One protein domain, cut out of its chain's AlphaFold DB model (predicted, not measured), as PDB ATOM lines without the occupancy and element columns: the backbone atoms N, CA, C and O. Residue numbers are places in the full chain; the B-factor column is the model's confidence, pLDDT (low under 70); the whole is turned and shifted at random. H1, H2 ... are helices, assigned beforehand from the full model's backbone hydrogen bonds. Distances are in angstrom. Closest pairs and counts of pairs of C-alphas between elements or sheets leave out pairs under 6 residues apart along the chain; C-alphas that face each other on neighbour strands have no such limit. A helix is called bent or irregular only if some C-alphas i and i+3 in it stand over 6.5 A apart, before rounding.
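Overview. This is residues 53 to 229 of the 233 residues of an uncharacterized protein of Spirochaeta lutea (UniProt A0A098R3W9). The model is a long rod of helices that overlap along its length: H4 and H6 run side by side in opposite directions over one part, and the last residues of H2 overlap with the later part of H6, so that H2 carries the length onward. H1 folds back near H2 at one end, H5 sits crosswise at the other end, and residues 204 to 229 form a long folded-back loop near H2. The printed part has 177 residues with six named helices, H1 to H6 in order along the chain, and no named strand; the class is all helix. It is extended, with a radius of gyration of the C-alphas of 26.3 A and spans of 83 by 37 by 29 A.

Arrangement. H1, residues 53 to 63, and H2, residues 72 to 101, are near each other, their closest C-alphas 8.1 A apart. H2 touches H3, residues 105 to 110, with residues 94 to 99 alone; the closest C-alphas, of Val 95 and Gly 106, are 4.5 A apart. These two form a helical hairpin at a steep tilt of 42 degrees, opposite ways. H3 and H4, residues 113 to 136, form another helical hairpin at a shallow tilt of 6 degrees; the closest C-alphas, of His 107 and Gly 116, are 5.0 A apart. H5, residues 154 to 162, touches no helix. H6, residues 166 to 203, touches H4 with residues 172 to 190 alone, at a shallow tilt of 6 degrees, opposite ways; the closest C-alphas, of Thr 134 and Ser 172, are 4.9 A apart. H6 touches H2 with residues 187 to 199 alone, closest at the C-alphas of Ala 191 and Ser 99, 4.6 A apart; the tilt of 34 degrees is only just shallow. H6 touches H3 too, closest at the C-alphas of Ala 194 and His 107, 5.6 A apart. Every O i to N i+4 pair is within hydrogen-bond range in H1, H2, H4 and H5; in H6 it is 32 of 34, and in H3 0 of 2, with 2 of 3 O i to N i+3 pairs within range.

Along the chain. H1 begins at C-alpha 53, (-46.664, -41.952, -60.301), and is 15.2 A long. H2 is 43.2 A long, H3 9.8 A, H4 34.4 A and H5 12.2 A. H6, 54.2 A long, has a kink of 27 degrees near residue 173 and is irregular, with C-alphas 168 and 171 7.1 A apart; it ends at C-alpha 203, (-41.136, -28.247, -56.645).

Size, cuts and confidence. The C-alphas of Ala 68 and Ala 146, the two farthest apart, are 84.8 A from each other. The printed part has no cut. The link from H4 to H5, 17 residues, is long. Residues 210 to 211 pair with residues 227 to 228, antiparallel. Mean pLDDT of the printed part is 82.4; 42 residues are under 70, among them 62 to 78 and 210 to 229.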
ATOM      1  N   GLN A  53     -45.534 -41.623 -59.439       65.88
ATOM      2  CA  GLN A  53     -46.664 -41.952 -60.301       65.88
ATOM      3  C   GLN A  53     -46.417 -41.530 -61.754       65.88
ATOM      4  O   GLN A  53     -46.717 -42.300 -62.658       65.88
ATOM      5  N   GLU A  54     -45.826 -40.353 -61.986       68.75
ATOM      6  CA  GLU A  54     -45.391 -39.938 -63.328       68.75
ATOM      7  C   GLU A  54     -44.313 -40.881 -63.872       68.75
ATOM      8  O   GLU A  54     -44.398 -41.282 -65.031       68.75
ATOM      9  N   LEU A  55     -43.367 -41.312 -63.025       69.94
ATOM     10  CA  LEU A  55     -42.345 -42.288 -63.407       69.94
ATOM     11  C   LEU A  55     -42.962 -43.648 -63.788       69.94
ATOM     12  O   LEU A  55     -42.596 -44.211 -64.814       69.94
ATOM     13  N   ASP A  56     -43.919 -44.173 -63.009       71.00
ATOM     14  CA  ASP A  56     -44.594 -45.448 -63.322       71.00
ATOM     15  C   ASP A  56     -45.434 -45.353 -64.606       71.00
ATOM     16  O   ASP A  56     -45.437 -46.274 -65.421       71.00
ATOM     17  N   LEU A  57     -46.108 -44.221 -64.835       74.31
ATOM     18  CA  LEU A  57     -46.850 -43.977 -66.077       74.31
ATOM     19  C   LEU A  57     -45.917 -43.934 -67.294       74.31
ATOM     20  O   LEU A  57     -46.220 -44.546 -68.319       74.31
ATOM     21  N   GLN A  58     -44.766 -43.276 -67.163       68.31
ATOM     22  CA  GLN A  58     -43.734 -43.240 -68.196       68.31
ATOM     23  C   GLN A  58     -43.162 -44.637 -68.484       68.31
ATOM     24  O   GLN A  58     -43.156 -45.072 -69.635       68.31
ATOM     25  N   VAL A  59     -42.784 -45.392 -67.449       71.06
ATOM     26  CA  VAL A  59     -42.266 -46.766 -67.588       71.06
ATOM     27  C   VAL A  59     -43.299 -47.697 -68.233       71.06
ATOM     28  O   VAL A  59     -42.960 -48.493 -69.109       71.06
ATOM     29  N   ARG A  60     -44.578 -47.589 -67.856       69.69
ATOM     30  CA  ARG A  60     -45.655 -48.395 -68.454       69.69
ATOM     31  C   ARG A  60     -45.913 -48.048 -69.913       69.69
ATOM     32  O   ARG A  60     -46.157 -48.962 -70.694       69.69
ATOM     33  N   SER A  61     -45.826 -46.770 -70.284       71.19
ATOM     34  CA  SER A  61     -45.965 -46.354 -71.683       71.19
ATOM     35  C   SER A  61     -44.866 -46.944 -72.579       71.19
ATOM     36  O   SER A  61     -45.119 -47.261 -73.740       71.19
ATOM     37  N   MET A  62     -43.679 -47.209 -72.019       55.81
ATOM     38  CA  MET A  62     -42.611 -47.929 -72.714       55.81
ATOM     39  C   MET A  62     -42.807 -49.436 -72.768       55.81
ATOM     40  O   MET A  62     -42.479 -50.053 -73.774       55.81
ATOM     41  N   ALA A  63     -43.346 -50.040 -71.707       59.62
ATOM     42  CA  ALA A  63     -43.624 -51.476 -71.688       59.62
ATOM     43  C   ALA A  63     -44.630 -51.895 -72.777       59.62
ATOM     44  O   ALA A  63     -44.693 -53.068 -73.141       59.62
ATOM     45  N   THR A  64     -45.408 -50.940 -73.297       58.72
ATOM     46  CA  THR A  64     -46.337 -51.132 -74.414       58.72
ATOM     47  C   THR A  64     -45.738 -50.872 -75.804       58.72
ATOM     48  O   THR A  64     -46.393 -51.208 -76.787       58.72
ATOM     49  N   LEU A  65     -44.527 -50.310 -75.911       59.06
ATOM     50  CA  LEU A  65     -43.829 -50.093 -77.190       59.06
ATOM     51  C   LEU A  65     -43.102 -51.373 -77.624       59.06
ATOM     52  O   LEU A  65     -42.499 -52.073 -76.809       59.06
ATOM     53  N   THR A  66     -43.143 -51.700 -78.916       51.03
ATOM     54  CA  THR A  66     -42.411 -52.864 -79.434       51.03
ATOM     55  C   THR A  66     -40.904 -52.572 -79.508       51.03
ATOM     56  O   THR A  66     -40.498 -51.428 -79.701       51.03
ATOM     57  N   LEU A  67     -40.035 -53.593 -79.396       50.88
ATOM     58  CA  LEU A  67     -38.566 -53.418 -79.488       50.88
ATOM     59  C   LEU A  67     -38.097 -52.739 -80.793       50.88
ATOM     60  O   LEU A  67     -36.973 -52.255 -80.848       50.88
ATOM     61  N   ALA A  68     -38.934 -52.721 -81.836       54.94
ATOM     62  CA  ALA A  68     -38.650 -52.073 -83.114       54.94
ATOM     63  C   ALA A  68     -38.900 -50.550 -83.103       54.94
ATOM     64  O   ALA A  68     -38.431 -49.856 -84.002       54.94
ATOM     65  N   GLU A  69     -39.621 -50.034 -82.105       55.81
ATOM     66  CA  GLU A  69     -40.031 -48.625 -81.997       55.81
ATOM     67  C   GLU A  69     -39.236 -47.844 -80.946       55.81
ATOM     68  O   GLU A  69     -39.277 -46.617 -80.949       55.81
ATOM     69  N   ILE A  70     -38.483 -48.526 -80.075       54.22
ATOM     70  CA  ILE A  70     -37.623 -47.873 -79.083       54.22
ATOM     71  C   ILE A  70     -36.389 -47.322 -79.802       54.22
ATOM     72  O   ILE A  70     -35.471 -48.069 -80.154       54.22
ATOM     73  N   GLN A  71     -36.344 -46.008 -80.016       59.75
ATOM     74  CA  GLN A  71     -35.144 -45.358 -80.529       59.75
ATOM     75  C   GLN A  71     -34.109 -45.222 -79.408       59.75
ATOM     76  O   GLN A  71     -34.434 -45.033 -78.236       59.75
ATOM     77  N   VAL A  72     -32.821 -45.264 -79.765       60.62
ATOM     78  CA  VAL A  72     -31.712 -45.046 -78.812       60.62
ATOM     79  C   VAL A  72     -31.838 -43.687 -78.097       60.62
ATOM     80  O   VAL A  72     -31.439 -43.566 -76.941       60.62
ATOM     81  N   GLY A  73     -32.447 -42.687 -78.746       58.69
ATOM     82  CA  GLY A  73     -32.746 -41.383 -78.143       58.69
ATOM     83  C   GLY A  73     -33.765 -41.441 -76.999       58.69
ATOM     84  O   GLY A  73     -33.595 -40.739 -76.001       58.69
ATOM     85  N   ASP A  74     -34.759 -42.331 -77.074       59.81
ATOM     86  CA  ASP A  74     -35.722 -42.521 -75.986       59.81
ATOM     87  C   ASP A  74     -34.997 -43.076 -74.757       59.81
ATOM     88  O   ASP A  74     -35.097 -42.516 -73.668       59.81
ATOM     89  N   ILE A  75     -34.165 -44.108 -74.945       61.22
ATOM     90  CA  ILE A  75     -33.385 -44.747 -73.869       61.22
ATOM     91  C   ILE A  75     -32.528 -43.721 -73.107       61.22
ATOM     92  O   ILE A  75     -32.468 -43.767 -71.876       61.22
ATOM     93  N   LEU A  76     -31.888 -42.783 -73.815       65.31
ATOM     94  CA  LEU A  76     -31.081 -41.729 -73.193       65.31
ATOM     95  C   LEU A  76     -31.944 -40.781 -72.350       65.31
ATOM     96  O   LEU A  76     -31.634 -40.564 -71.179       65.31
ATOM     97  N   THR A  77     -33.079 -40.330 -72.880       68.12
ATOM     98  CA  THR A  77     -34.024 -39.447 -72.171       68.12
ATOM     99  C   THR A  77     -34.585 -40.107 -70.897       68.12
ATOM    100  O   THR A  77     -34.692 -39.484 -69.835       68.12
ATOM    101  N   TYR A  78     -34.879 -41.411 -70.944       67.69
ATOM    102  CA  TYR A  78     -35.299 -42.174 -69.762       67.69
ATOM    103  C   TYR A  78     -34.175 -42.353 -68.741       67.69
ATOM    104  O   TYR A  78     -34.409 -42.301 -67.532       67.69
ATOM    105  N   SER A  79     -32.940 -42.547 -69.203       71.38
ATOM    106  CA  SER A  79     -31.790 -42.652 -68.306       71.38
ATOM    107  C   SER A  79     -31.536 -41.342 -67.550       71.38
ATOM    108  O   SER A  79     -31.228 -41.374 -66.359       71.38
ATOM    109  N   GLU A  80     -31.757 -40.201 -68.204       74.50
ATOM    110  CA  GLU A  80     -31.613 -38.869 -67.615       74.50
ATOM    111  C   GLU A  80     -32.715 -38.575 -66.594       74.50
ATOM    112  O   GLU A  80     -32.417 -38.155 -65.474       74.50
ATOM    113  N   THR A  81     -33.977 -38.868 -66.918       76.12
ATOM    114  CA  THR A  81     -35.102 -38.698 -65.979       76.12
ATOM    115  C   THR A  81     -34.975 -39.610 -64.760       76.12
ATOM    116  O   THR A  81     -35.174 -39.164 -63.626       76.12
ATOM    117  N   LEU A  82     -34.566 -40.868 -64.952       78.06
ATOM    118  CA  LEU A  82     -34.300 -41.793 -63.851       78.06
ATOM    119  C   LEU A  82     -33.118 -41.317 -62.992       78.06
ATOM    120  O   LEU A  82     -33.171 -41.393 -61.761       78.06
ATOM    121  N   ALA A  83     -32.052 -40.812 -63.618       79.12
ATOM    122  CA  ALA A  83     -30.907 -40.245 -62.915       79.12
ATOM    123  C   ALA A  83     -31.304 -39.013 -62.086       79.12
ATOM    124  O   ALA A  83     -30.917 -38.917 -60.920       79.12
ATOM    125  N   LEU A  84     -32.132 -38.125 -62.644       82.06
ATOM    126  CA  LEU A  84     -32.662 -36.950 -61.953       82.06
ATOM    127  C   LEU A  84     -33.531 -37.352 -60.755       82.06
ATOM    128  O   LEU A  84     -33.320 -36.867 -59.642       82.06
ATOM    129  N   TYR A  85     -34.455 -38.296 -60.948       82.38
ATOM    130  CA  TYR A  85     -35.292 -38.820 -59.868       82.38
ATOM    131  C   TYR A  85     -34.442 -39.431 -58.745       82.38
ATOM    132  O   TYR A  85     -34.656 -39.152 -57.562       82.38
ATOM    133  N   ASN A  86     -33.425 -40.223 -59.097       82.81
ATOM    134  CA  ASN A  86     -32.506 -40.805 -58.122       82.81
ATOM    135  C   ASN A  86     -31.703 -39.734 -57.375       82.81
ATOM    136  O   ASN A  86     -31.555 -39.840 -56.155       82.81
ATOM    137  N   ALA A  87     -31.233 -38.688 -58.061       83.00
ATOM    138  CA  ALA A  87     -30.550 -37.555 -57.441       83.00
ATOM    139  C   ALA A  87     -31.450 -36.842 -56.417       83.00
ATOM    140  O   ALA A  87     -31.044 -36.654 -55.265       83.00
ATOM    141  N   GLN A  88     -32.696 -36.535 -56.795       86.38
ATOM    142  CA  GLN A  88     -33.687 -35.915 -55.910       86.38
ATOM    143  C   GLN A  88     -33.965 -36.798 -54.682       86.38
ATOM    144  O   GLN A  88     -33.917 -36.331 -53.542       86.38
ATOM    145  N   GLN A  89     -34.189 -38.101 -54.873       87.06
ATOM    146  CA  GLN A  89     -34.440 -39.030 -53.765       87.06
ATOM    147  C   GLN A  89     -33.237 -39.168 -52.830       87.06
ATOM    148  O   GLN A  89     -33.406 -39.210 -51.608       87.06
ATOM    149  N   GLN A  90     -32.018 -39.223 -53.369       88.50
ATOM    150  CA  GLN A  90     -30.807 -39.258 -52.553       88.50
ATOM    151  C   GLN A  90     -30.644 -37.974 -51.740       88.50
ATOM    152  O   GLN A  90     -30.337 -38.055 -50.550       88.50
ATOM    153  N   PHE A  91     -30.895 -36.809 -52.337       87.81
ATOM    154  CA  PHE A  91     -30.867 -35.536 -51.624       87.81
ATOM    155  C   PHE A  91     -31.893 -35.501 -50.484       87.81
ATOM    156  O   PHE A  91     -31.534 -35.237 -49.337       87.81
ATOM    157  N   LEU A  92     -33.144 -35.885 -50.752       90.38
ATOM    158  CA  LEU A  92     -34.192 -35.948 -49.728       90.38
ATOM    159  C   LEU A  92     -33.844 -36.917 -48.588       90.38
ATOM    160  O   LEU A  92     -34.098 -36.616 -47.419       90.38
ATOM    161  N   ARG A  93     -33.244 -38.071 -48.904       90.19
ATOM    162  CA  ARG A  93     -32.760 -39.030 -47.897       90.19
ATOM    163  C   ARG A  93     -31.626 -38.444 -47.060       90.19
ATOM    164  O   ARG A  93     -31.645 -38.621 -45.846       90.19
ATOM    165  N   LYS A  94     -30.681 -37.727 -47.680       89.88
ATOM    166  CA  LYS A  94     -29.582 -37.040 -46.981       89.88
ATOM    167  C   LYS A  94     -30.125 -35.985 -46.022       89.88
ATOM    168  O   LYS A  94     -29.842 -36.053 -44.833       89.88
ATOM    169  N   VAL A  95     -30.972 -35.078 -46.504       91.38
ATOM    170  CA  VAL A  95     -31.606 -34.024 -45.693       91.38
ATOM    171  C   VAL A  95     -32.357 -34.600 -44.490       91.38
ATOM    172  O   VAL A  95     -32.204 -34.124 -43.359       91.38
ATOM    173  N   ARG A  96     -33.156 -35.647 -44.722       91.94
ATOM    174  CA  ARG A  96     -33.890 -36.331 -43.657       91.94
ATOM    175  C   ARG A  96     -32.936 -36.984 -42.659       91.94
ATOM    176  O   ARG A  96     -33.116 -36.819 -41.458       91.94
ATOM    177  N   GLY A  97     -31.936 -37.716 -43.149       92.12
ATOM    178  CA  GLY A  97     -30.949 -38.399 -42.314       92.12
ATOM    179  C   GLY A  97     -30.178 -37.427 -41.426       92.12
ATOM    180  O   GLY A  97     -30.078 -37.648 -40.223       92.12
ATOM    181  N   LEU A  98     -29.728 -36.308 -41.992       91.75
ATOM    182  CA  LEU A  98     -29.049 -35.240 -41.260       91.75
ATOM    183  C   LEU A  98     -29.917 -34.680 -40.127       91.75
ATOM    184  O   LEU A  98     -29.470 -34.613 -38.987       91.75
ATOM    185  N   SER A  99     -31.178 -34.361 -40.423       91.44
ATOM    186  CA  SER A  99     -32.128 -33.848 -39.425       91.44
ATOM    187  C   SER A  99     -32.537 -34.880 -38.372       91.44
ATOM    188  O   SER A  99     -32.979 -34.515 -37.288       91.44
ATOM    189  N   TYR A 100     -32.422 -36.170 -38.689       90.81
ATOM    190  CA  TYR A 100     -32.698 -37.251 -37.747       90.81
ATOM    191  C   TYR A 100     -31.536 -37.467 -36.768       90.81
ATOM    192  O   TYR A 100     -31.769 -37.733 -35.588       90.81
ATOM    193  N   ILE A 101     -30.291 -37.342 -37.248       92.38
ATOM    194  CA  ILE A 101     -29.085 -37.413 -36.408       92.38
ATOM    195  C   ILE A 101     -29.056 -36.225 -35.451       92.38
ATOM    196  O   ILE A 101     -28.926 -36.417 -34.242       92.38
ATOM    197  N   LEU A 102     -29.206 -35.017 -35.998       92.44
ATOM    198  CA  LEU A 102     -29.261 -33.783 -35.233       92.44
ATOM    199  C   LEU A 102     -30.467 -32.952 -35.693       92.44
ATOM    200  O   LEU A 102     -30.471 -32.477 -36.835       92.44
ATOM    201  N   PRO A 103     -31.484 -32.759 -34.833       92.00
ATOM    202  CA  PRO A 103     -32.640 -31.930 -35.149       92.00
ATOM    203  C   PRO A 103     -32.234 -30.566 -35.692       92.00
ATOM    204  O   PRO A 103     -31.417 -29.862 -35.105       92.00
ATOM    205  N   GLY A 104     -32.800 -30.212 -36.844       89.00
ATOM    206  CA  GLY A 104     -32.535 -28.941 -37.512       89.00
ATOM    207  C   GLY A 104     -31.389 -28.958 -38.525       89.00
ATOM    208  O   GLY A 104     -31.384 -28.125 -39.426       89.00
ATOM    209  N   LEU A 105     -30.466 -29.927 -38.477       92.69
ATOM    210  CA  LEU A 105     -29.258 -29.878 -39.313       92.69
ATOM    211  C   LEU A 105     -29.553 -29.988 -40.816       92.69
ATOM    212  O   LEU A 105     -28.900 -29.327 -41.619       92.69
ATOM    213  N   GLY A 106     -30.572 -30.749 -41.222       89.19
ATOM    214  CA  GLY A 106     -30.969 -30.811 -42.631       89.19
ATOM    215  C   GLY A 106     -31.703 -29.568 -43.141       89.19
ATOM    216  O   GLY A 106     -31.917 -29.486 -44.347       89.19
ATOM    217  N   HIS A 107     -32.058 -28.598 -42.290       89.06
ATOM    218  CA  HIS A 107     -32.622 -27.316 -42.733       89.06
ATOM    219  C   HIS A 107     -31.544 -26.337 -43.229       89.06
ATOM    220  O   HIS A 107     -31.839 -25.494 -44.075       89.06
ATOM    221  N   PHE A 108     -30.291 -26.451 -42.763       91.00
ATOM    222  CA  PHE A 108     -29.219 -25.526 -43.158       91.00
ATOM    223  C   PHE A 108     -28.834 -25.609 -44.641       91.00
ATOM    224  O   PHE A 108     -28.768 -24.555 -45.270       91.00
ATOM    225  N   PRO A 109     -28.680 -26.802 -45.254       86.44
ATOM    226  CA  PRO A 109     -28.429 -26.912 -46.696       86.44
ATOM    227  C   PRO A 109     -29.564 -26.357 -47.567       86.44
ATOM    228  O   PRO A 109     -29.404 -26.203 -48.770       86.44
ATOM    229  N   GLN A 110     -30.729 -26.101 -46.971       85.88
ATOM    230  CA  GLN A 110     -31.892 -25.550 -47.653       85.88
ATOM    231  C   GLN A 110     -32.028 -24.038 -47.440       85.88
ATOM    232  O   GLN A 110     -33.004 -23.466 -47.892       85.88
ATOM    233  N   GLY A 111     -31.128 -23.385 -46.696       87.00
ATOM    234  CA  GLY A 111     -31.255 -21.961 -46.362       87.00
ATOM    235  C   GLY A 111     -32.318 -21.640 -45.297       87.00
ATOM    236  O   GLY A 111     -32.484 -20.482 -44.923       87.00
ATOM    237  N   SER A 112     -33.010 -22.640 -44.739       89.69
ATOM    238  CA  SER A 112     -33.995 -22.461 -43.659       89.69
ATOM    239  C   SER A 112     -33.324 -22.391 -42.276       89.69
ATOM    240  O   SER A 112     -33.575 -23.220 -41.399       89.69
ATOM    241  N   ILE A 113     -32.449 -21.400 -42.065       92.62
ATOM    242  CA  ILE A 113     -31.626 -21.286 -40.843       92.62
ATOM    243  C   ILE A 113     -32.492 -21.154 -39.586       92.62
ATOM    244  O   ILE A 113     -32.253 -21.858 -38.610       92.62
ATOM    245  N   LEU A 114     -33.522 -20.302 -39.620       94.38
ATOM    246  CA  LEU A 114     -34.375 -20.035 -38.459       94.38
ATOM    247  C   LEU A 114     -35.078 -21.302 -37.948       94.38
ATOM    248  O   LEU A 114     -35.066 -21.580 -36.749       94.38
ATOM    249  N   GLU A 115     -35.655 -22.091 -38.857       91.75
ATOM    250  CA  GLU A 115     -36.303 -23.359 -38.510       91.75
ATOM    251  C   GLU A 115     -35.281 -24.369 -37.979       91.75
ATOM    252  O   GLU A 115     -35.526 -25.011 -36.959       91.75
ATOM    253  N   GLY A 116     -34.111 -24.467 -38.625       91.56
ATOM    254  CA  GLY A 116     -33.019 -25.330 -38.174       91.56
ATOM    255  C   GLY A 116     -32.573 -25.008 -36.747       91.56
ATOM    256  O   GLY A 116     -32.479 -25.903 -35.907       91.56
ATOM    257  N   SER A 117     -32.380 -23.725 -36.437       95.69
ATOM    258  CA  SER A 117     -32.028 -23.262 -35.093       95.69
ATOM    259  C   SER A 117     -33.125 -23.541 -34.066       95.69
ATOM    260  O   SER A 117     -32.807 -23.936 -32.947       95.69
ATOM    261  N   PHE A 118     -34.402 -23.385 -34.428       96.25
ATOM    262  CA  PHE A 118     -35.519 -23.690 -33.531       96.25
ATOM    263  C   PHE A 118     -35.564 -25.177 -33.156       96.25
ATOM    264  O   PHE A 118     -35.705 -25.513 -31.980       96.25
ATOM    265  N   PHE A 119     -35.386 -26.070 -34.134       94.62
ATOM    266  CA  PHE A 119     -35.336 -27.510 -33.875       94.62
ATOM    267  C   PHE A 119     -34.144 -27.911 -33.009       94.62
ATOM    268  O   PHE A 119     -34.281 -28.727 -32.098       94.62
ATOM    269  N   LEU A 120     -32.981 -27.312 -33.257       95.12
ATOM    270  CA  LEU A 120     -31.786 -27.574 -32.466       95.12
ATOM    271  C   LEU A 120     -31.955 -27.080 -31.022       95.12
ATOM    272  O   LEU A 120     -31.657 -27.809 -30.077       95.12
ATOM    273  N   ALA A 121     -32.492 -25.872 -30.837       96.75
ATOM    274  CA  ALA A 121     -32.789 -25.328 -29.515       96.75
ATOM    275  C   ALA A 121     -33.818 -26.185 -28.762       96.75
ATOM    276  O   ALA A 121     -33.660 -26.428 -27.566       96.75
ATOM    277  N   GLY A 122     -34.844 -26.682 -29.458       96.06
ATOM    278  CA  GLY A 122     -35.830 -27.585 -28.876       96.06
ATOM    279  C   GLY A 122     -35.233 -28.926 -28.439       96.06
ATOM    280  O   GLY A 122     -35.533 -29.376 -27.336       96.06
ATOM    281  N   ASP A 123     -34.340 -29.535 -29.229       95.19
ATOM    282  CA  ASP A 123     -33.646 -30.772 -28.830       95.19
ATOM    283  C   ASP A 123     -32.759 -30.560 -27.594       95.19
ATOM    284  O   ASP A 123     -32.777 -31.381 -26.673       95.19
ATOM    285  N   LEU A 124     -32.047 -29.427 -27.522       96.12
ATOM    286  CA  LEU A 124     -31.262 -29.054 -26.342       96.12
ATOM    287  C   LEU A 124     -32.147 -28.843 -25.111       96.12
ATOM    288  O   LEU A 124     -31.814 -29.334 -24.034       96.12
ATOM    289  N   ALA A 125     -33.284 -28.160 -25.260       97.19
ATOM    290  CA  ALA A 125     -34.225 -27.933 -24.166       97.19
ATOM    291  C   ALA A 125     -34.835 -29.248 -23.655       97.19
ATOM    292  O   ALA A 125     -34.886 -29.472 -22.446       97.19
ATOM    293  N   ILE A 126     -35.239 -30.143 -24.563       95.44
ATOM    294  CA  ILE A 126     -35.753 -31.475 -24.217       95.44
ATOM    295  C   ILE A 126     -34.670 -32.291 -23.509       95.44
ATOM    296  O   ILE A 126     -34.925 -32.845 -22.443       95.44
ATOM    297  N   THR A 127     -33.451 -32.330 -24.050       95.69
ATOM    298  CA  THR A 127     -32.332 -33.083 -23.461       95.69
ATOM    299  C   THR A 127     -31.979 -32.558 -22.070       95.69
ATOM    300  O   THR A 127     -31.846 -33.342 -21.132       95.69
ATOM    301  N   ALA A 128     -31.892 -31.236 -21.903       96.69
ATOM    302  CA  ALA A 128     -31.651 -30.611 -20.606       96.69
ATOM    303  C   ALA A 128     -32.782 -30.914 -19.612       96.69
ATOM    304  O   ALA A 128     -32.512 -31.287 -18.471       96.69
ATOM    305  N   GLY A 129     -34.042 -30.821 -20.046       96.62
ATOM    306  CA  GLY A 129     -35.201 -31.166 -19.225       96.62
ATOM    307  C   GLY A 129     -35.189 -32.628 -18.779       96.62
ATOM    308  O   GLY A 129     -35.429 -32.909 -17.604       96.62
ATOM    309  N   ILE A 130     -34.841 -33.552 -19.681       96.75
ATOM    310  CA  ILE A 130     -34.709 -34.974 -19.350       96.75
ATOM    311  C   ILE A 130     -33.633 -35.167 -18.286       96.75
ATOM    312  O   ILE A 130     -33.899 -35.792 -17.265       96.75
ATOM    313  N   LEU A 131     -32.447 -34.587 -18.484       95.31
ATOM    314  CA  LEU A 131     -31.335 -34.709 -17.542       95.31
ATOM    315  C   LEU A 131     -31.677 -34.148 -16.160       95.31
ATOM    316  O   LEU A 131     -31.401 -34.804 -15.156       95.31
ATOM    317  N   LEU A 132     -32.308 -32.973 -16.098       96.00
ATOM    318  CA  LEU A 132     -32.701 -32.345 -14.837       96.00
ATOM    319  C   LEU A 132     -33.708 -33.201 -14.066       96.00
ATOM    320  O   LEU A 132     -33.535 -33.427 -12.868       96.00
ATOM    321  N   VAL A 133     -34.738 -33.714 -14.741       96.19
ATOM    322  CA  VAL A 133     -35.767 -34.528 -14.082       96.19
ATOM    323  C   VAL A 133     -35.237 -35.918 -13.731       96.19
ATOM    324  O   VAL A 133     -35.473 -36.389 -12.621       96.19
ATOM    325  N   THR A 134     -34.461 -36.563 -14.610       95.81
ATOM    326  CA  THR A 134     -33.775 -37.822 -14.283       95.81
ATOM    327  C   THR A 134     -32.879 -37.643 -13.060       95.81
ATOM    328  O   THR A 134     -32.894 -38.499 -12.179       95.81
ATOM    329  N   HIS A 135     -32.143 -36.528 -12.968       93.56
ATOM    330  CA  HIS A 135     -31.309 -36.232 -11.808       93.56
ATOM    331  C   HIS A 135     -32.141 -36.052 -10.534       93.56
ATOM    332  O   HIS A 135     -31.820 -36.650  -9.511       93.56
ATOM    333  N   ALA A 136     -33.248 -35.309 -10.602       95.25
ATOM    334  CA  ALA A 136     -34.158 -35.116  -9.472       95.25
ATOM    335  C   ALA A 136     -34.838 -36.416  -8.997       95.25
ATOM    336  O   ALA A 136     -35.249 -36.512  -7.842       95.25
ATOM    337  N   LEU A 137     -34.954 -37.420  -9.872       96.12
ATOM    338  CA  LEU A 137     -35.517 -38.738  -9.559       96.12
ATOM    339  C   LEU A 137     -34.486 -39.745  -9.033       96.12
ATOM    340  O   LEU A 137     -34.871 -40.849  -8.641       96.12
ATOM    341  N   LEU A 138     -33.191 -39.414  -9.039       95.62
ATOM    342  CA  LEU A 138     -32.171 -40.281  -8.449       95.62
ATOM    343  C   LEU A 138     -32.340 -40.375  -6.923       95.62
ATOM    344  O   LEU A 138     -32.904 -39.479  -6.306       95.62
ATOM    345  N   PRO A 139     -31.823 -41.418  -6.265       94.81
ATOM    346  CA  PRO A 139     -31.774 -41.463  -4.807       94.81
ATOM    347  C   PRO A 139     -30.923 -40.325  -4.227       94.81
ATOM    348  O   PRO A 139     -29.847 -40.026  -4.746       94.81
ATOM    349  N   ALA A 140     -31.359 -39.735  -3.109       94.44
ATOM    350  CA  ALA A 140     -30.685 -38.592  -2.482       94.44
ATOM    351  C   ALA A 140     -29.194 -38.836  -2.173       94.44
ATOM    352  O   ALA A 140     -28.410 -37.894  -2.178       94.44
ATOM    353  N   SER A 141     -28.779 -40.090  -1.956       92.88
ATOM    354  CA  SER A 141     -27.381 -40.468  -1.701       92.88
ATOM    355  C   SER A 141     -26.434 -40.254  -2.888       92.88
ATOM    356  O   SER A 141     -25.227 -40.175  -2.681       92.88
ATOM    357  N   VAL A 142     -26.955 -40.174  -4.116       94.44
ATOM    358  CA  VAL A 142     -26.170 -39.937  -5.342       94.44
ATOM    359  C   VAL A 142     -26.558 -38.636  -6.050       94.44
ATOM    360  O   VAL A 142     -26.027 -38.321  -7.115       94.44
ATOM    361  N   GLN A 143     -27.481 -37.864  -5.482       93.69
ATOM    362  CA  GLN A 143     -27.822 -36.543  -5.996       93.69
ATOM    363  C   GLN A 143     -26.770 -35.505  -5.602       93.69
ATOM    364  O   GLN A 143     -26.094 -35.618  -4.576       93.69
ATOM    365  N   TYR A 144     -26.674 -34.443  -6.396       88.81
ATOM    366  CA  TYR A 144     -26.002 -33.228  -5.957       88.81
ATOM    367  C   TYR A 144     -26.951 -32.465  -5.011       88.81
ATOM    368  O   TYR A 144     -28.137 -32.363  -5.330       88.81
ATOM    369  N   PRO A 145     -26.508 -31.931  -3.854       88.50
ATOM    370  CA  PRO A 145     -25.124 -31.752  -3.396       88.50
ATOM    371  C   PRO A 145     -24.583 -32.862  -2.477       88.50
ATOM    372  O   PRO A 145     -23.462 -32.745  -1.994       88.50
ATOM    373  N   ALA A 146     -25.355 -33.916  -2.192       89.69
ATOM    374  CA  ALA A 146     -24.960 -34.957  -1.236       89.69
ATOM    375  C   ALA A 146     -23.676 -35.703  -1.645       89.69
ATOM    376  O   ALA A 146     -22.913 -36.132  -0.780       89.69
ATOM    377  N   LEU A 147     -23.424 -35.824  -2.952       90.50
ATOM    378  CA  LEU A 147     -22.198 -36.377  -3.515       90.50
ATOM    379  C   LEU A 147     -21.543 -35.355  -4.457       90.50
ATOM    380  O   LEU A 147     -22.079 -35.048  -5.524       90.50
ATOM    381  N   ASP A 148     -20.371 -34.835  -4.080       92.94
ATOM    382  CA  ASP A 148     -19.583 -33.963  -4.956       92.94
ATOM    383  C   ASP A 148     -18.782 -34.808  -5.953       92.94
ATOM    384  O   ASP A 148     -17.718 -35.337  -5.629       92.94
ATOM    385  N   TYR A 149     -19.298 -34.931  -7.173       91.44
ATOM    386  CA  TYR A 149     -18.677 -35.700  -8.252       91.44
ATOM    387  C   TYR A 149     -17.327 -35.149  -8.733       91.44
ATOM    388  O   TYR A 149     -16.573 -35.890  -9.361       91.44
ATOM    389  N   PHE A 150     -17.021 -33.878  -8.472       95.44
ATOM    390  CA  PHE A 150     -15.807 -33.230  -8.970       95.44
ATOM    391  C   PHE A 150     -14.670 -33.260  -7.954       95.44
ATOM    392  O   PHE A 150     -13.505 -33.303  -8.345       95.44
ATOM    393  N   GLN A 151     -14.999 -33.242  -6.662       96.06
ATOM    394  CA  GLN A 151     -14.003 -33.196  -5.588       96.06
ATOM    395  C   GLN A 151     -13.849 -34.523  -4.839       96.06
ATOM    396  O   GLN A 151     -12.802 -34.771  -4.241       96.06
ATOM    397  N   SER A 152     -14.864 -35.392  -4.858       93.75
ATOM    398  CA  SER A 152     -14.798 -36.662  -4.132       93.75
ATOM    399  C   SER A 152     -13.885 -37.671  -4.838       93.75
ATOM    400  O   SER A 152     -13.929 -37.794  -6.064       93.75
ATOM    401  N   PRO A 153     -13.108 -38.476  -4.089       96.00
ATOM    402  CA  PRO A 153     -12.383 -39.602  -4.662       96.00
ATOM    403  C   PRO A 153     -13.328 -40.566  -5.389       96.00
ATOM    404  O   PRO A 153     -14.431 -40.851  -4.916       96.00
ATOM    405  N   TYR A 154     -12.861 -41.145  -6.498       95.19
ATOM    406  CA  TYR A 154     -13.637 -42.111  -7.285       95.19
ATOM    407  C   TYR A 154     -14.168 -43.289  -6.448       95.19
ATOM    408  O   TYR A 154     -15.275 -43.765  -6.687       95.19
ATOM    409  N   SER A 155     -13.415 -43.743  -5.440       96.00
ATOM    410  CA  SER A 155     -13.852 -44.800  -4.520       96.00
ATOM    411  C   SER A 155     -15.127 -44.425  -3.761       96.00
ATOM    412  O   SER A 155     -16.037 -45.244  -3.682       96.00
ATOM    413  N   THR A 156     -15.230 -43.188  -3.268       95.00
ATOM    414  CA  THR A 156     -16.421 -42.675  -2.574       95.00
ATOM    415  C   THR A 156     -17.630 -42.656  -3.504       95.00
ATOM    416  O   THR A 156     -18.704 -43.127  -3.129       95.00
ATOM    417  N   VAL A 157     -17.442 -42.180  -4.740       94.00
ATOM    418  CA  VAL A 157     -18.501 -42.168  -5.758       94.00
ATOM    419  C   VAL A 157     -18.964 -43.593  -6.051       94.00
ATOM    420  O   VAL A 157     -20.154 -43.885  -5.975       94.00
ATOM    421  N   LYS A 158     -18.029 -44.512  -6.313       95.94
ATOM    422  CA  LYS A 158     -18.331 -45.919  -6.594       95.94
ATOM    423  C   LYS A 158     -19.135 -46.571  -5.470       95.94
ATOM    424  O   LYS A 158     -20.156 -47.190  -5.748       95.94
ATOM    425  N   THR A 159     -18.722 -46.395  -4.216       96.31
ATOM    426  CA  THR A 159     -19.434 -46.959  -3.059       96.31
ATOM    427  C   THR A 159     -20.846 -46.387  -2.916       96.31
ATOM    428  O   THR A 159     -21.771 -47.134  -2.612       96.31
ATOM    429  N   ALA A 160     -21.048 -45.092  -3.182       94.06
ATOM    430  CA  ALA A 160     -22.382 -44.489  -3.150       94.06
ATOM    431  C   ALA A 160     -23.335 -45.135  -4.172       94.06
ATOM    432  O   ALA A 160     -24.487 -45.407  -3.840       94.06
ATOM    433  N   TRP A 161     -22.840 -45.439  -5.376       94.75
ATOM    434  CA  TRP A 161     -23.601 -46.133  -6.419       94.75
ATOM    435  C   TRP A 161     -23.816 -47.625  -6.128       94.75
ATOM    436  O   TRP A 161     -24.905 -48.136  -6.368       94.75
ATOM    437  N   GLU A 162     -22.816 -48.325  -5.585       95.38
ATOM    438  CA  GLU A 162     -22.917 -49.754  -5.234       95.38
ATOM    439  C   GLU A 162     -23.912 -50.022  -4.098       95.38
ATOM    440  O   GLU A 162     -24.491 -51.104  -4.027       95.38
ATOM    441  N   ASN A 163     -24.152 -49.032  -3.238       95.06
ATOM    442  CA  ASN A 163     -25.120 -49.131  -2.148       95.06
ATOM    443  C   ASN A 163     -26.579 -48.944  -2.604       95.06
ATOM    444  O   ASN A 163     -27.496 -49.079  -1.790       95.06
ATOM    445  N   LEU A 164     -26.820 -48.619  -3.878       94.31
ATOM    446  CA  LEU A 164     -28.170 -48.437  -4.398       94.31
ATOM    447  C   LEU A 164     -28.835 -49.769  -4.733       94.31
ATOM    448  O   LEU A 164     -28.245 -50.674  -5.321       94.31
ATOM    449  N   THR A 165     -30.127 -49.860  -4.434       95.19
ATOM    450  CA  THR A 165     -30.955 -50.971  -4.909       95.19
ATOM    451  C   THR A 165     -31.513 -50.655  -6.294       95.19
ATOM    452  O   THR A 165     -31.831 -49.504  -6.598       95.19
ATOM    453  N   LEU A 166     -31.718 -51.675  -7.132       93.19
ATOM    454  CA  LEU A 166     -32.329 -51.501  -8.461       93.19
ATOM    455  C   LEU A 166     -33.690 -50.791  -8.397       93.19
ATOM    456  O   LEU A 166     -33.996 -49.954  -9.242       93.19
ATOM    457  N   VAL A 167     -34.481 -51.077  -7.358       96.25
ATOM    458  CA  VAL A 167     -35.794 -50.454  -7.136       96.25
ATOM    459  C   VAL A 167     -35.667 -48.944  -6.924       96.25
ATOM    460  O   VAL A 167     -36.501 -48.191  -7.415       96.25
ATOM    461  N   SER A 168     -34.600 -48.487  -6.260       93.38
ATOM    462  CA  SER A 168     -34.349 -47.056  -6.043       93.38
ATOM    463  C   SER A 168     -33.948 -46.307  -7.319       93.38
ATOM    464  O   SER A 168     -34.204 -45.113  -7.436       93.38
ATOM    465  N   ILE A 169     -33.373 -47.005  -8.304       94.31
ATOM    466  CA  ILE A 169     -32.953 -46.429  -9.591       94.31
ATOM    467  C   ILE A 169     -34.100 -46.453 -10.613       94.31
ATOM    468  O   ILE A 169     -34.140 -45.614 -11.517       94.31
ATOM    469  N   LEU A 170     -35.056 -47.376 -10.457       96.38
ATOM    470  CA  LEU A 170     -36.142 -47.623 -11.408       96.38
ATOM    471  C   LEU A 170     -36.892 -46.354 -11.866       96.38
ATOM    472  O   LEU A 170     -37.113 -46.230 -13.070       96.38
ATOM    473  N   PRO A 171     -37.243 -45.390 -10.986       95.56
ATOM    474  CA  PRO A 171     -37.919 -44.163 -11.410       95.56
ATOM    475  C   PRO A 171     -37.072 -43.322 -12.373       95.56
ATOM    476  O   PRO A 171     -37.554 -42.911 -13.428       95.56
ATOM    477  N   SER A 172     -35.791 -43.118 -12.047       94.94
ATOM    478  CA  SER A 172     -34.859 -42.352 -12.886       94.94
ATOM    479  C   SER A 172     -34.613 -43.031 -14.239       94.94
ATOM    480  O   SER A 172     -34.650 -42.371 -15.279       94.94
ATOM    481  N   ALA A 173     -34.459 -44.360 -14.244       94.62
ATOM    482  CA  ALA A 173     -34.283 -45.155 -15.456       94.62
ATOM    483  C   ALA A 173     -35.547 -45.159 -16.329       94.62
ATOM    484  O   ALA A 173     -35.460 -44.990 -17.545       94.62
ATOM    485  N   GLY A 174     -36.724 -45.301 -15.714       96.19
ATOM    486  CA  GLY A 174     -38.009 -45.240 -16.405       96.19
ATOM    487  C   GLY A 174     -38.242 -43.880 -17.056       96.19
ATOM    488  O   GLY A 174     -38.642 -43.812 -18.217       96.19
ATOM    489  N   PHE A 175     -37.918 -42.795 -16.350       96.50
ATOM    490  CA  PHE A 175     -38.021 -41.450 -16.904       96.50
ATOM    491  C   PHE A 175     -37.021 -41.209 -18.041       96.50
ATOM    492  O   PHE A 175     -37.395 -40.652 -19.068       96.50
ATOM    493  N   LEU A 176     -35.776 -41.682 -17.914       95.88
ATOM    494  CA  LEU A 176     -34.784 -41.598 -18.991       95.88
ATOM    495  C   LEU A 176     -35.259 -42.355 -20.240       95.88
ATOM    496  O   LEU A 176     -35.176 -41.829 -21.351       95.88
ATOM    497  N   ALA A 177     -35.815 -43.558 -20.070       96.69
ATOM    498  CA  ALA A 177     -36.377 -44.342 -21.169       96.69
ATOM    499  C   ALA A 177     -37.557 -43.622 -21.843       96.69
ATOM    500  O   ALA A 177     -37.591 -43.503 -23.068       96.69
ATOM    501  N   ALA A 178     -38.489 -43.075 -21.056       96.06
ATOM    502  CA  ALA A 178     -39.599 -42.276 -21.573       96.06
ATOM    503  C   ALA A 178     -39.110 -41.015 -22.308       96.06
ATOM    504  O   ALA A 178     -39.575 -40.716 -23.409       96.06
ATOM    505  N   GLY A 179     -38.121 -40.319 -21.746       95.00
ATOM    506  CA  GLY A 179     -37.470 -39.165 -22.360       95.00
ATOM    507  C   GLY A 179     -36.809 -39.508 -23.694       95.00
ATOM    508  O   GLY A 179     -36.959 -38.774 -24.667       95.00
ATOM    509  N   SER A 180     -36.157 -40.668 -23.776       93.94
ATOM    510  CA  SER A 180     -35.509 -41.156 -25.001       93.94
ATOM    511  C   SER A 180     -36.524 -41.408 -26.118       93.94
ATOM    512  O   SER A 180     -36.281 -41.069 -27.277       93.94
ATOM    513  N   ILE A 181     -37.696 -41.949 -25.771       96.50
ATOM    514  CA  ILE A 181     -38.808 -42.131 -26.712       96.50
ATOM    515  C   ILE A 181     -39.333 -40.771 -27.186       96.50
ATOM    516  O   ILE A 181     -39.500 -40.565 -28.389       96.50
ATOM    517  N   ALA A 182     -39.550 -39.823 -26.273       94.62
ATOM    518  CA  ALA A 182     -39.988 -38.474 -26.630       94.62
ATOM    519  C   ALA A 182     -38.978 -37.770 -27.559       94.62
ATOM    520  O   ALA A 182     -39.369 -37.183 -28.570       94.62
ATOM    521  N   GLN A 183     -37.680 -37.894 -27.275       94.19
ATOM    522  CA  GLN A 183     -36.616 -37.349 -28.118       94.19
ATOM    523  C   GLN A 183     -36.587 -38.006 -29.503       94.19
ATOM    524  O   GLN A 183     -36.410 -37.320 -30.512       94.19
ATOM    525  N   TRP A 184     -36.815 -39.318 -29.584       94.69
ATOM    526  CA  TRP A 184     -36.937 -40.020 -30.861       94.69
ATOM    527  C   TRP A 184     -38.106 -39.492 -31.705       94.69
ATOM    528  O   TRP A 184     -37.930 -39.212 -32.894       94.69
ATOM    529  N   PHE A 185     -39.279 -39.281 -31.095       95.88
ATOM    530  CA  PHE A 185     -40.420 -38.669 -31.780       95.88
ATOM    531  C   PHE A 185     -40.100 -37.257 -32.273       95.88
ATOM    532  O   PHE A 185     -40.404 -36.929 -33.422       95.88
ATOM    533  N   TYR A 186     -39.438 -36.448 -31.444       94.62
ATOM    534  CA  TYR A 186     -39.031 -35.095 -31.812       94.62
ATOM    535  C   TYR A 186     -38.080 -35.084 -33.019       94.62
ATOM    536  O   TYR A 186     -38.323 -34.374 -33.995       94.62
ATOM    537  N   ARG A 187     -37.054 -35.946 -33.010       93.81
ATOM    538  CA  ARG A 187     -36.113 -36.136 -34.131       93.81
ATOM    539  C   ARG A 187     -36.813 -36.593 -35.406       93.81
ATOM    540  O   ARG A 187     -36.539 -36.074 -36.486       93.81
ATOM    541  N   SER A 188     -37.739 -37.544 -35.293       93.12
ATOM    542  CA  SER A 188     -38.535 -38.030 -36.424       93.12
ATOM    543  C   SER A 188     -39.390 -36.914 -37.031       93.12
ATOM    544  O   SER A 188     -39.417 -36.735 -38.251       93.12
ATOM    545  N   TRP A 189     -40.039 -36.112 -36.184       93.88
ATOM    546  CA  TRP A 189     -40.843 -34.973 -36.616       93.88
ATOM    547  C   TRP A 189     -39.999 -33.898 -37.313       93.88
ATOM    548  O   TRP A 189     -40.331 -33.504 -38.435       93.88
ATOM    549  N   ALA A 190     -38.866 -33.504 -36.721       93.19
ATOM    550  CA  ALA A 190     -37.916 -32.567 -37.321       93.19
ATOM    551  C   ALA A 190     -37.414 -33.064 -38.690       93.19
ATOM    552  O   ALA A 190     -37.419 -32.325 -39.673       93.19
ATOM    553  N   ALA A 191     -37.065 -34.349 -38.789       93.06
ATOM    554  CA  ALA A 191     -36.596 -34.952 -40.031       93.06
ATOM    555  C   ALA A 191     -37.650 -34.959 -41.143       93.06
ATOM    556  O   ALA A 191     -37.336 -34.664 -42.300       93.06
ATOM    557  N   ASN A 192     -38.905 -35.259 -40.805       93.62
ATOM    558  CA  ASN A 192     -40.006 -35.210 -41.765       93.62
ATOM    559  C   ASN A 192     -40.291 -33.771 -42.218       93.62
ATOM    560  O   ASN A 192     -40.565 -33.547 -43.398       93.62
ATOM    561  N   ARG A 193     -40.181 -32.787 -41.313       93.81
ATOM    562  CA  ARG A 193     -40.363 -31.373 -41.659       93.81
ATOM    563  C   ARG A 193     -39.269 -30.883 -42.606       93.81
ATOM    564  O   ARG A 193     -39.603 -30.319 -43.645       93.81
ATOM    565  N   ALA A 194     -38.004 -31.186 -42.314       91.50
ATOM    566  CA  ALA A 194     -36.878 -30.873 -43.192       91.50
ATOM    567  C   ALA A 194     -37.048 -31.487 -44.588       91.50
ATOM    568  O   ALA A 194     -36.798 -30.825 -45.593       91.50
ATOM    569  N   GLN A 195     -37.510 -32.741 -44.666       93.69
ATOM    570  CA  GLN A 195     -37.790 -33.399 -45.943       93.69
ATOM    571  C   GLN A 195     -38.948 -32.728 -46.697       93.69
ATOM    572  O   GLN A 195     -38.899 -32.621 -47.921       93.69
ATOM    573  N   SER A 196     -39.996 -32.297 -45.990       93.19
ATOM    574  CA  SER A 196     -41.142 -31.613 -46.594       93.19
ATOM    575  C   SER A 196     -40.745 -30.280 -47.220       93.19
ATOM    576  O   SER A 196     -41.174 -29.997 -48.334       93.19
ATOM    577  N   ILE A 197     -39.920 -29.488 -46.532       91.75
ATOM    578  CA  ILE A 197     -39.422 -28.208 -47.056       91.75
ATOM    579  C   ILE A 197     -38.518 -28.457 -48.258       91.75
ATOM    580  O   ILE A 197     -38.677 -27.803 -49.281       91.75
ATOM    581  N   ALA A 198     -37.654 -29.475 -48.192       90.31
ATOM    582  CA  ALA A 198     -36.796 -29.821 -49.317       90.31
ATOM    583  C   ALA A 198     -37.631 -30.185 -50.547       90.31
ATOM    584  O   ALA A 198     -37.357 -29.702 -51.635       90.31
ATOM    585  N   ARG A 199     -38.696 -30.981 -50.382       91.19
ATOM    586  CA  ARG A 199     -39.626 -31.276 -51.481       91.19
ATOM    587  C   ARG A 199     -40.264 -30.011 -52.037       91.19
ATOM    588  O   ARG A 199     -40.299 -29.855 -53.247       91.19
ATOM    589  N   GLN A 200     -40.755 -29.127 -51.177       91.31
ATOM    590  CA  GLN A 200     -41.393 -27.891 -51.614       91.31
ATOM    591  C   GLN A 200     -40.435 -27.025 -52.445       91.31
ATOM    592  O   GLN A 200     -40.776 -26.664 -53.564       91.31
ATOM    593  N   ARG A 201     -39.205 -26.812 -51.968       87.19
ATOM    594  CA  ARG A 201     -38.189 -26.027 -52.685       87.19
ATOM    595  C   ARG A 201     -37.769 -26.651 -54.013       87.19
ATOM    596  O   ARG A 201     -37.513 -25.937 -54.975       87.19
ATOM    597  N   ILE A 202     -37.721 -27.986 -54.086       87.50
ATOM    598  CA  ILE A 202     -37.514 -28.678 -55.363       87.50
ATOM    599  C   ILE A 202     -38.708 -28.421 -56.287       87.50
ATOM    600  O   ILE A 202     -38.490 -28.096 -57.437       87.50
ATOM    601  N   ALA A 203     -39.956 -28.524 -55.813       86.88
ATOM    602  CA  ALA A 203     -41.136 -28.247 -56.645       86.88
ATOM    603  C   ALA A 203     -41.201 -26.795 -57.145       86.88
ATOM    604  O   ALA A 203     -41.680 -26.555 -58.249       86.88
ATOM    605  N   GLU A 204     -40.733 -25.848 -56.333       86.38
ATOM    606  CA  GLU A 204     -40.660 -24.418 -56.656       86.38
ATOM    607  C   GLU A 204     -39.473 -24.081 -57.577       86.38
ATOM    608  O   GLU A 204     -39.372 -22.961 -58.070       86.38
ATOM    609  N   GLY A 205     -38.591 -25.049 -57.848       83.12
ATOM    610  CA  GLY A 205     -37.424 -24.879 -58.706       83.12
ATOM    611  C   GLY A 205     -36.284 -24.075 -58.081       83.12
ATOM    612  O   GLY A 205     -35.328 -23.748 -58.779       83.12
ATOM    613  N   GLU A 206     -36.338 -23.804 -56.773       83.81
ATOM    614  CA  GLU A 206     -35.244 -23.161 -56.032       83.81
ATOM    615  C   GLU A 206     -33.987 -24.041 -55.981       83.81
ATOM    616  O   GLU A 206     -32.880 -23.553 -55.764       83.81
ATOM    617  N   GLN A 207     -34.156 -25.354 -56.158       76.81
ATOM    618  CA  GLN A 207     -33.055 -26.304 -56.241       76.81
ATOM    619  C   GLN A 207     -32.988 -26.927 -57.626       76.81
ATOM    620  O   GLN A 207     -33.862 -27.699 -58.025       76.81
ATOM    621  N   THR A 208     -31.911 -26.622 -58.338       74.88
ATOM    622  CA  THR A 208     -31.590 -27.241 -59.617       74.88
ATOM    623  C   THR A 208     -30.693 -28.454 -59.390       74.88
ATOM    624  O   THR A 208     -29.749 -28.434 -58.600       74.88
ATOM    625  N   PHE A 209     -31.001 -29.547 -60.085       75.44
ATOM    626  CA  PHE A 209     -30.173 -30.748 -60.082       75.44
ATOM    627  C   PHE A 209     -29.552 -30.895 -61.459       75.44
ATOM    628  O   PHE A 209     -30.246 -31.149 -62.440       75.44
ATOM    629  N   THR A 210     -28.233 -30.760 -61.540       66.62
ATOM    630  CA  THR A 210     -27.503 -31.092 -62.764       66.62
ATOM    631  C   THR A 210     -27.024 -32.533 -62.673       66.62
ATOM    632  O   THR A 210     -26.177 -32.854 -61.836       66.62
ATOM    633  N   VAL A 211     -27.546 -33.408 -63.532       62.16
ATOM    634  CA  VAL A 211     -27.016 -34.765 -63.685       62.16
ATOM    635  C   VAL A 211     -25.760 -34.666 -64.543       62.16
ATOM    636  O   VAL A 211     -25.839 -34.417 -65.742       62.16
ATOM    637  N   ARG A 212     -24.582 -34.839 -63.940       56.53
ATOM    638  CA  ARG A 212     -23.352 -35.032 -64.712       56.53
ATOM    639  C   ARG A 212     -23.111 -36.529 -64.884       56.53
ATOM    640  O   ARG A 212     -22.998 -37.223 -63.872       56.53
ATOM    641  N   PRO A 213     -22.991 -37.047 -66.119       51.69
ATOM    642  CA  PRO A 213     -22.506 -38.402 -66.325       51.69
ATOM    643  C   PRO A 213     -21.024 -38.444 -65.926       51.69
ATOM    644  O   PRO A 213     -20.141 -38.121 -66.716       51.69
ATOM    645  N   MET A 214     -20.726 -38.798 -64.673       47.19
ATOM    646  CA  MET A 214     -19.357 -39.117 -64.272       47.19
ATOM    647  C   MET A 214     -19.022 -40.517 -64.780       47.19
ATOM    648  O   MET A 214     -19.277 -41.524 -64.123       47.19
ATOM    649  N   VAL A 215     -18.432 -40.570 -65.971       45.88
ATOM    650  CA  VAL A 215     -17.636 -41.718 -66.402       45.88
ATOM    651  C   VAL A 215     -16.262 -41.574 -65.741       45.88
ATOM    652  O   VAL A 215     -15.323 -41.058 -66.342       45.88
ATOM    653  N   ASP A 216     -16.142 -41.969 -64.472       43.78
ATOM    654  CA  ASP A 216     -14.832 -42.074 -63.823       43.78
ATOM    655  C   ASP A 216     -14.155 -43.379 -64.275       43.78
ATOM    656  O   ASP A 216     -14.302 -44.442 -63.670       43.78
ATOM    657  N   LEU A 217     -13.431 -43.302 -65.396       48.19
ATOM    658  CA  LEU A 217     -12.663 -44.414 -65.972       48.19
ATOM    659  C   LEU A 217     -11.508 -44.894 -65.070       48.19
ATOM    660  O   LEU A 217     -10.891 -45.912 -65.377       48.19
ATOM    661  N   SER A 218     -11.199 -44.200 -63.968       45.12
ATOM    662  CA  SER A 218     -10.027 -44.492 -63.133       45.12
ATOM    663  C   SER A 218     -10.278 -45.481 -61.984       45.12
ATOM    664  O   SER A 218      -9.320 -46.039 -61.448       45.12
ATOM    665  N   ARG A 219     -11.541 -45.748 -61.609       41.88
ATOM    666  CA  ARG A 219     -11.889 -46.556 -60.416       41.88
ATOM    667  C   ARG A 219     -12.724 -47.815 -60.672       41.88
ATOM    668  O   ARG A 219     -13.208 -48.439 -59.730       41.88
ATOM    669  N   GLY A 220     -12.812 -48.257 -61.924       37.78
ATOM    670  CA  GLY A 220     -13.717 -49.338 -62.318       37.78
ATOM    671  C   GLY A 220     -15.151 -48.822 -62.442       37.78
ATOM    672  O   GLY A 220     -15.502 -47.815 -61.836       37.78
ATOM    673  N   LEU A 221     -15.957 -49.482 -63.276       36.59
ATOM    674  CA  LEU A 221     -17.346 -49.128 -63.602       36.59
ATOM    675  C   LEU A 221     -18.239 -49.035 -62.347       36.59
ATOM    676  O   LEU A 221     -19.004 -49.940 -62.033       36.59
ATOM    677  N   PHE A 222     -18.169 -47.913 -61.644       41.09
ATOM    678  CA  PHE A 222     -19.171 -47.462 -60.697       41.09
ATOM    679  C   PHE A 222     -19.770 -46.189 -61.283       41.09
ATOM    680  O   PHE A 222     -19.109 -45.156 -61.353       41.09
ATOM    681  N   MET A 223     -21.030 -46.262 -61.724       40.53
ATOM    682  CA  MET A 223     -21.824 -45.066 -62.012       40.53
ATOM    683  C   MET A 223     -22.064 -44.329 -60.689       40.53
ATOM    684  O   MET A 223     -23.035 -44.585 -59.978       40.53
ATOM    685  N   GLY A 224     -21.133 -43.457 -60.315       42.59
ATOM    686  CA  GLY A 224     -21.288 -42.545 -59.191       42.59
ATOM    687  C   GLY A 224     -22.043 -41.303 -59.644       42.59
ATOM    688  O   GLY A 224     -21.491 -40.473 -60.357       42.59
ATOM    689  N   LEU A 225     -23.304 -41.163 -59.227       47.09
ATOM    690  CA  LEU A 225     -24.073 -39.933 -59.410       47.09
ATOM    691  C   LEU A 225     -23.610 -38.913 -58.359       47.09
ATOM    692  O   LEU A 225     -23.926 -39.047 -57.174       47.09
ATOM    693  N   SER A 226     -22.836 -37.911 -58.770       43.06
ATOM    694  CA  SER A 226     -22.529 -36.761 -57.920       43.06
ATOM    695  C   SER A 226     -23.603 -35.692 -58.120       43.06
ATOM    696  O   SER A 226     -23.969 -35.342 -59.238       43.06
ATOM    697  N   VAL A 227     -24.163 -35.209 -57.011       47.06
ATOM    698  CA  VAL A 227     -25.134 -34.112 -57.006       47.06
ATOM    699  C   VAL A 227     -24.379 -32.872 -56.561       47.06
ATOM    700  O   VAL A 227     -23.998 -32.787 -55.393       47.06
ATOM    701  N   HIS A 228     -24.140 -31.937 -57.480       47.31
ATOM    702  CA  HIS A 228     -23.725 -30.591 -57.104       47.31
ATOM    703  C   HIS A 228     -24.968 -29.756 -56.807       47.31
ATOM    704  O   HIS A 228     -25.910 -29.726 -57.594       47.31
ATOM    705  N   HIS A 229     -24.963 -29.136 -55.630       45.31
ATOM    706  CA  HIS A 229     -25.955 -28.162 -55.204       45.31
ATOM    707  C   HIS A 229     -25.386 -26.781 -55.511       45.31
ATOM    708  O   HIS A 229     -24.322 -26.431 -55.000       45.31
TER     709      HIS A 229